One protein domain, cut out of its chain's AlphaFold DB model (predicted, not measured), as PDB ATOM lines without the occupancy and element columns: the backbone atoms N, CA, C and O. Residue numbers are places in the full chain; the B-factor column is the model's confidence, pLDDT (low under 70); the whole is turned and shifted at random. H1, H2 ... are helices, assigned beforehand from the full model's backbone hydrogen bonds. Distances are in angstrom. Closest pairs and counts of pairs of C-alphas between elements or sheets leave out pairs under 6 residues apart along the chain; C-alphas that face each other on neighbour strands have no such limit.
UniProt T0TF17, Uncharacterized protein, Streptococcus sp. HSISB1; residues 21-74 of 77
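What this domain is: This is residues 21 to 74 of the 77 residues of an uncharacterized protein of Streptococcus sp. HSISB1 (UniProt T0TF17). A short helix, H1, packs with its residues 34 to 38 at a slant on residues 50 to 58 of a much longer helix, H2, and the rest of H2, residues 59 to 74, sticks out as a long arm. The link between the helices, residues 40 to 47, folds back from the end of H1 to the beginning of H2. The printed part has 54 residues with two named helices, H1 then H2, and no named strand; its class is all helix. It is only just loose, close to extended, with a radius of gyration of the C-alphas of 14.5 A, and spans 49 by 19 by 16 A, the arm of H2 making the length.

Where its parts are: Start at Leu 21 and go on to C-alpha 27 at (-42.086, 9.995, -55.863), where H1 begins; it holds residues 27 to 39 and is 18.3 A long. Then find C-alpha 48 at (-44.513, -7.522, -57.721), from which H2, residues 48 to 74, runs 39.7 A to C-alpha 74 at (-56.027, -12.286, -20.031).

How they stand to each other: Look at Met 38 and Cys 54, whose C-alphas, 5.6 A apart, are the closest of H1 and H2. The helices touch there, H1 with residues 34 to 38 alone and H2 with residues 50 to 58 alone. They run the same way at a steep tilt of 42 degrees. In H1 every O i to N i+4 pair is within hydrogen-bond range; in H2, 22 of 23 are.

The domain as a whole: The C-alphas of Asp 25 and Ser 74, the two farthest apart, are 49.7 A from each other. Residues 23 to 29, of which 27 to 29 belong to H1, stand free, as do residues 59 to 74 of H2. The body without them spans 18 by 16 by 16 A. The printed part has no cut, and the link from H1 to H2, 8 residues, is short. The mean pLDDT of the printed part is 72.7; look for values under 70 at residues 21 to 28, 30 to 31 and 72 to 74.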
ATOM      1  N   LEU A  21     -37.848   3.550 -53.304       61.59
ATOM      2  CA  LEU A  21     -38.980   3.603 -54.231       61.59
ATOM      3  C   LEU A  21     -39.350   5.046 -54.616       61.59
ATOM      4  O   LEU A  21     -39.791   5.262 -55.748       61.59
ATOM      5  N   THR A  22     -39.138   6.012 -53.714       55.25
ATOM      6  CA  THR A  22     -39.484   7.436 -53.873       55.25
ATOM      7  C   THR A  22     -38.296   8.341 -54.222       55.25
ATOM      8  O   THR A  22     -38.460   9.557 -54.221       55.25
ATOM      9  N   ALA A  23     -37.109   7.792 -54.499       63.34
ATOM     10  CA  ALA A  23     -35.864   8.550 -54.702       63.34
ATOM     11  C   ALA A  23     -35.798   9.401 -55.989       63.34
ATOM     12  O   ALA A  23     -34.806  10.095 -56.187       63.34
ATOM     13  N   ASP A  24     -36.810   9.355 -56.858       55.00
ATOM     14  CA  ASP A  24     -36.814  10.040 -58.160       55.00
ATOM     15  C   ASP A  24     -38.163  10.737 -58.410       55.00
ATOM     16  O   ASP A  24     -39.155  10.370 -57.775       55.00
ATOM     17  N   ASP A  25     -38.221  11.690 -59.352       51.34
ATOM     18  CA  ASP A  25     -39.326  12.641 -59.664       51.34
ATOM     19  C   ASP A  25     -40.725  12.024 -59.981       51.34
ATOM     20  O   ASP A  25     -41.665  12.708 -60.384       51.34
ATOM     21  N   GLN A  26     -40.897  10.718 -59.770       54.19
ATOM     22  CA  GLN A  26     -42.161   9.962 -59.740       54.19
ATOM     23  C   GLN A  26     -42.626   9.643 -58.294       54.19
ATOM     24  O   GLN A  26     -43.480   8.776 -58.082       54.19
ATOM     25  N   SER A  27     -42.035  10.312 -57.298       63.38
ATOM     26  CA  SER A  27     -42.086   9.995 -55.863       63.38
ATOM     27  C   SER A  27     -43.493   9.961 -55.267       63.38
ATOM     28  O   SER A  27     -43.804   9.041 -54.512       63.38
ATOM     29  N   GLN A  28     -44.361  10.900 -55.648       63.19
ATOM     30  CA  GLN A  28     -45.707  10.985 -55.082       63.19
ATOM     31  C   GLN A  28     -46.593   9.838 -55.561       63.19
ATOM     32  O   GLN A  28     -47.167   9.141 -54.739       63.19
ATOM     33  N   LYS A  29     -46.625   9.558 -56.872       71.50
ATOM     34  CA  LYS A  29     -47.444   8.465 -57.416       71.50
ATOM     35  C   LYS A  29     -47.049   7.114 -56.818       71.50
ATOM     36  O   LYS A  29     -47.913   6.334 -56.457       71.50
ATOM     37  N   ARG A  30     -45.750   6.833 -56.681       67.81
ATOM     38  CA  ARG A  30     -45.288   5.560 -56.097       67.81
ATOM     39  C   ARG A  30     -45.569   5.456 -54.602       67.81
ATOM     40  O   ARG A  30     -45.824   4.360 -54.111       67.81
ATOM     41  N   TYR A  31     -45.507   6.577 -53.889       67.06
ATOM     42  CA  TYR A  31     -45.923   6.642 -52.496       67.06
ATOM     43  C   TYR A  31     -47.433   6.420 -52.362       67.06
ATOM     44  O   TYR A  31     -47.851   5.592 -51.558       67.06
ATOM     45  N   ASP A  32     -48.235   7.086 -53.190       72.56
ATOM     46  CA  ASP A  32     -49.691   6.948 -53.220       72.56
ATOM     47  C   ASP A  32     -50.085   5.506 -53.571       72.56
ATOM     48  O   ASP A  32     -50.855   4.892 -52.843       72.56
ATOM     49  N   ASP A  33     -49.460   4.909 -54.592       74.88
ATOM     50  CA  ASP A  33     -49.661   3.511 -54.981       74.88
ATOM     51  C   ASP A  33     -49.299   2.542 -53.825       74.88
ATOM     52  O   ASP A  33     -49.981   1.539 -53.601       74.88
ATOM     53  N   PHE A  34     -48.254   2.842 -53.041       71.88
ATOM     54  CA  PHE A  34     -47.899   2.074 -51.839       71.88
ATOM     55  C   PHE A  34     -48.930   2.240 -50.712       71.88
ATOM     56  O   PHE A  34     -49.315   1.254 -50.079       71.88
ATOM     57  N   VAL A  35     -49.404   3.463 -50.463       72.81
ATOM     58  CA  VAL A  35     -50.443   3.745 -49.461       72.81
ATOM     59  C   VAL A  35     -51.747   3.047 -49.842       72.81
ATOM     60  O   VAL A  35     -52.320   2.340 -49.013       72.81
ATOM     61  N   SER A  36     -52.170   3.144 -51.101       78.62
ATOM     62  CA  SER A  36     -53.324   2.429 -51.649       78.62
ATOM     63  C   SER A  36     -53.174   0.912 -51.486       78.62
ATOM     64  O   SER A  36     -54.071   0.237 -50.972       78.62
ATOM     65  N   CYS A  37     -51.992   0.372 -51.791       78.94
ATOM     66  CA  CYS A  37     -51.655  -1.034 -51.572       78.94
ATOM     67  C   CYS A  37     -51.767  -1.448 -50.091       78.94
ATOM     68  O   CYS A  37     -52.343  -2.498 -49.780       78.94
ATOM     69  N   MET A  38     -51.305  -0.617 -49.153       75.38
ATOM     70  CA  MET A  38     -51.451  -0.828 -47.705       75.38
ATOM     71  C   MET A  38     -52.902  -0.711 -47.224       75.38
ATOM     72  O   MET A  38     -53.326  -1.500 -46.380       75.38
ATOM     73  N   ASN A  39     -53.699   0.168 -47.823       77.94
ATOM     74  CA  ASN A  39     -55.122   0.315 -47.513       77.94
ATOM     75  C   ASN A  39     -55.989  -0.803 -48.121       77.94
ATOM     76  O   ASN A  39     -57.161  -0.934 -47.782       77.94
ATOM     77  N   GLY A  40     -55.410  -1.659 -48.971       73.56
ATOM     78  CA  GLY A  40     -56.143  -2.752 -49.624       73.56
ATOM     79  C   GLY A  40     -56.947  -2.303 -50.836       73.56
ATOM     80  O   GLY A  40     -57.809  -3.043 -51.306       73.56
ATOM     81  N   GLU A  41     -56.642  -1.120 -51.353       79.88
ATOM     82  CA  GLU A  41     -57.167  -0.642 -52.618       79.88
ATOM     83  C   GLU A  41     -56.525  -1.435 -53.761       79.88
ATOM     84  O   GLU A  41     -55.365  -1.857 -53.690       79.88
ATOM     85  N   LYS A  42     -57.296  -1.673 -54.825       71.56
ATOM     86  CA  LYS A  42     -56.738  -2.252 -56.045       71.56
ATOM     87  C   LYS A  42     -55.905  -1.187 -56.734       71.56
ATOM     88  O   LYS A  42     -56.448  -0.191 -57.199       71.56
ATOM     89  N   VAL A  43     -54.606  -1.434 -56.802       75.25
ATOM     90  CA  VAL A  43     -53.681  -0.644 -57.603       75.25
ATOM     91  C   VAL A  43     -53.202  -1.536 -58.736       75.25
ATOM     92  O   VAL A  43     -52.525  -2.541 -58.499       75.25
ATOM     93  N   ASP A  44     -53.611  -1.197 -59.953       76.38
ATOM     94  CA  ASP A  44     -53.176  -1.892 -61.158       76.38
ATOM     95  C   ASP A  44     -51.725  -1.488 -61.500       76.38
ATOM     96  O   ASP A  44     -51.274  -0.391 -61.168       76.38
ATOM     97  N   ASP A  45     -50.974  -2.396 -62.129       79.31
ATOM     98  CA  ASP A  45     -49.581  -2.197 -62.575       79.31
ATOM     99  C   ASP A  45     -48.525  -1.919 -61.483       79.31
ATOM    100  O   ASP A  45     -47.438  -1.403 -61.761       79.31
ATOM    101  N   LEU A  46     -48.774  -2.332 -60.235       77.88
ATOM    102  CA  LEU A  46     -47.727  -2.319 -59.211       77.88
ATOM    103  C   LEU A  46     -46.632  -3.365 -59.490       77.88
ATOM    104  O   LEU A  46     -46.938  -4.529 -59.768       77.88
ATOM    105  N   PRO A  47     -45.342  -3.016 -59.310       77.56
ATOM    106  CA  PRO A  47     -44.270  -4.000 -59.346       77.56
ATOM    107  C   PRO A  47     -44.502  -5.115 -58.307       77.56
ATOM    108  O   PRO A  47     -44.820  -4.807 -57.153       77.56
ATOM    109  N   PRO A  48     -44.268  -6.400 -58.639       77.75
ATOM    110  CA  PRO A  48     -44.513  -7.522 -57.721       77.75
ATOM    111  C   PRO A  48     -43.808  -7.403 -56.361       77.75
ATOM    112  O   PRO A  48     -44.317  -7.873 -55.341       77.75
ATOM    113  N   VAL A  49     -42.647  -6.741 -56.333       71.06
ATOM    114  CA  VAL A  49     -41.895  -6.461 -55.101       71.06
ATOM    115  C   VAL A  49     -42.649  -5.515 -54.160       71.06
ATOM    116  O   VAL A  49     -42.630  -5.728 -52.950       71.06
ATOM    117  N   VAL A  50     -43.380  -4.530 -54.694       73.00
ATOM    118  CA  VAL A  50     -44.196  -3.594 -53.901       73.00
ATOM    119  C   VAL A  50     -45.382  -4.330 -53.290       73.00
ATOM    120  O   VAL A  50     -45.614  -4.231 -52.089       73.00
ATOM    121  N   VAL A  51     -46.073  -5.152 -54.086       80.06
ATOM    122  CA  VAL A  51     -47.198  -5.975 -53.610       80.06
ATOM    123  C   VAL A  51     -46.755  -6.912 -52.484       80.06
ATOM    124  O   VAL A  51     -47.396  -6.971 -51.433       80.06
ATOM    125  N   SER A  52     -45.628  -7.603 -52.676       78.81
ATOM    126  CA  SER A  52     -45.075  -8.528 -51.677       78.81
ATOM    127  C   SER A  52     -44.679  -7.802 -50.386       78.81
ATOM    128  O   SER A  52     -44.940  -8.302 -49.287       78.81
ATOM    129  N   ALA A  53     -44.109  -6.597 -50.496       74.25
ATOM    130  CA  ALA A  53     -43.786  -5.762 -49.344       74.25
ATOM    131  C   ALA A  53     -45.051  -5.351 -48.571       74.25
ATOM    132  O   ALA A  53     -45.114  -5.574 -47.362       74.25
ATOM    133  N   CYS A  54     -46.096  -4.850 -49.246       76.81
ATOM    134  CA  CYS A  54     -47.357  -4.495 -48.584       76.81
ATOM    135  C   CYS A  54     -47.985  -5.695 -47.862       76.81
ATOM    136  O   CYS A  54     -48.448  -5.575 -46.729       76.81
ATOM    137  N   GLN A  55     -48.016  -6.866 -48.508       81.19
ATOM    138  CA  GLN A  55     -48.584  -8.084 -47.923       81.19
ATOM    139  C   GLN A  55     -47.823  -8.519 -46.671       81.19
ATOM    140  O   GLN A  55     -48.441  -8.864 -45.664       81.19
ATOM    141  N   THR A  56     -46.493  -8.442 -46.712       79.38
ATOM    142  CA  THR A  56     -45.635  -8.755 -45.563       79.38
ATOM    143  C   THR A  56     -45.949  -7.837 -44.382       79.38
ATOM    144  O   THR A  56     -46.124  -8.312 -43.261       79.38
ATOM    145  N   LEU A  57     -46.110  -6.534 -44.633       75.69
ATOM    146  CA  LEU A  57     -46.463  -5.559 -43.598       75.69
ATOM    147  C   LEU A  57     -47.852  -5.782 -43.018       75.69
ATOM    148  O   LEU A  57     -48.022  -5.735 -41.802       75.69
ATOM    149  N   LYS A  58     -48.841  -6.065 -43.867       79.94
ATOM    150  CA  LYS A  58     -50.197  -6.385 -43.410       79.94
ATOM    151  C   LYS A  58     -50.201  -7.594 -42.485       79.94
ATOM    152  O   LYS A  58     -50.773  -7.520 -41.403       79.94
ATOM    153  N   LEU A  59     -49.528  -8.674 -42.880       82.00
ATOM    154  CA  LEU A  59     -49.414  -9.883 -42.062       82.00
ATOM    155  C   LEU A  59     -48.687  -9.612 -40.741       82.00
ATOM    156  O   LEU A  59     -49.093 -10.133 -39.703       82.00
ATOM    157  N   TYR A  60     -47.654  -8.768 -40.756       77.94
ATOM    158  CA  TYR A  60     -46.972  -8.340 -39.539       77.94
ATOM    159  C   TYR A  60     -47.919  -7.596 -38.585       77.94
ATOM    160  O   TYR A  60     -48.048  -7.991 -37.426       77.94
ATOM    161  N   PHE A  61     -48.635  -6.575 -39.066       76.19
ATOM    162  CA  PHE A  61     -49.580  -5.823 -38.234       76.19
ATOM    163  C   PHE A  61     -50.721  -6.697 -37.715       76.19
ATOM    164  O   PHE A  61     -51.059  -6.613 -36.538       76.19
ATOM    165  N   GLN A  62     -51.253  -7.594 -38.549       83.75
ATOM    166  CA  GLN A  62     -52.257  -8.574 -38.127       83.75
ATOM    167  C   GLN A  62     -51.729  -9.495 -37.026       83.75
ATOM    168  O   GLN A  62     -52.426  -9.754 -36.051       83.75
ATOM    169  N   THR A  63     -50.488  -9.966 -37.153       81.06
ATOM    170  CA  THR A  63     -49.854 -10.797 -36.123       81.06
ATOM    171  C   THR A  63     -49.725 -10.025 -34.811       81.06
ATOM    172  O   THR A  63     -50.040 -10.565 -33.754       81.06
ATOM    173  N   HIS A  64     -49.326  -8.752 -34.870       75.25
ATOM    174  CA  HIS A  64     -49.228  -7.898 -33.689       75.25
ATOM    175  C   HIS A  64     -50.596  -7.658 -33.030       75.25
ATOM    176  O   HIS A  64     -50.714  -7.756 -31.812       75.25
ATOM    177  N   GLU A  65     -51.642  -7.398 -33.818       76.81
ATOM    178  CA  GLU A  65     -53.010  -7.236 -33.311       76.81
ATOM    179  C   GLU A  65     -53.516  -8.521 -32.634       76.81
ATOM    180  O   GLU A  65     -54.133  -8.467 -31.571       76.81
ATOM    181  N   LEU A  66     -53.224  -9.692 -33.210       81.19
ATOM    182  CA  LEU A  66     -53.568 -10.985 -32.615       81.19
ATOM    183  C   LEU A  66     -52.838 -11.221 -31.289       81.19
ATOM    184  O   LEU A  66     -53.460 -11.681 -30.337       81.19
ATOM    185  N   VAL A  67     -51.550 -10.875 -31.204       79.00
ATOM    186  CA  VAL A  67     -50.787 -10.947 -29.946       79.00
ATOM    187  C   VAL A  67     -51.406 -10.035 -28.887       79.00
ATOM    188  O   VAL A  67     -51.672 -10.498 -27.784       79.00
ATOM    189  N   GLN A  68     -51.734  -8.789 -29.235       73.56
ATOM    190  CA  GLN A  68     -52.376  -7.861 -28.297       73.56
ATOM    191  C   GLN A  68     -53.741  -8.360 -27.811       73.56
ATOM    192  O   GLN A  68     -54.073  -8.174 -26.645       73.56
ATOM    193  N   LYS A  69     -54.529  -9.013 -28.674       77.25
ATOM    194  CA  LYS A  69     -55.799  -9.639 -28.267       77.25
ATOM    195  C   LYS A  69     -55.579 -10.799 -27.298       77.25
ATOM    196  O   LYS A  69     -56.290 -10.886 -26.307       77.25
ATOM    197  N   LEU A  70     -54.571 -11.639 -27.540       79.81
ATOM    198  CA  LEU A  70     -54.201 -12.721 -26.616       79.81
ATOM    199  C   LEU A  70     -53.762 -12.180 -25.243       79.81
ATOM    200  O   LEU A  70     -54.076 -12.776 -24.214       79.81
ATOM    201  N   GLU A  71     -53.059 -11.047 -25.222       77.38
ATOM    202  CA  GLU A  71     -52.652 -10.369 -23.986       77.38
ATOM    203  C   GLU A  71     -53.832  -9.657 -23.290       77.38
ATOM    204  O   GLU A  71     -53.907  -9.654 -22.062       77.38
ATOM    205  N   GLY A  72     -54.774  -9.093 -24.055       62.81
ATOM    206  CA  GLY A  72     -55.959  -8.381 -23.557       62.81
ATOM    207  C   GLY A  72     -57.063  -9.286 -22.998       62.81
ATOM    208  O   GLY A  72     -57.632  -8.961 -21.958       62.81
ATOM    209  N   ASP A  73     -57.303 -10.455 -23.603       54.22
ATOM    210  CA  ASP A  73     -58.248 -11.472 -23.095       54.22
ATOM    211  C   ASP A  73     -57.798 -12.082 -21.750       54.22
ATOM    212  O   ASP A  73     -58.566 -12.767 -21.078       54.22
ATOM    213  N   SER A  74     -56.560 -11.819 -21.317       53.53
ATOM    214  CA  SER A  74     -56.027 -12.286 -20.031       53.53
ATOM    215  C   SER A  74     -56.414 -11.396 -18.833       53.53
ATOM    216  O   SER A  74     -56.037 -11.717 -17.705       53.53
TER     217      SER A  74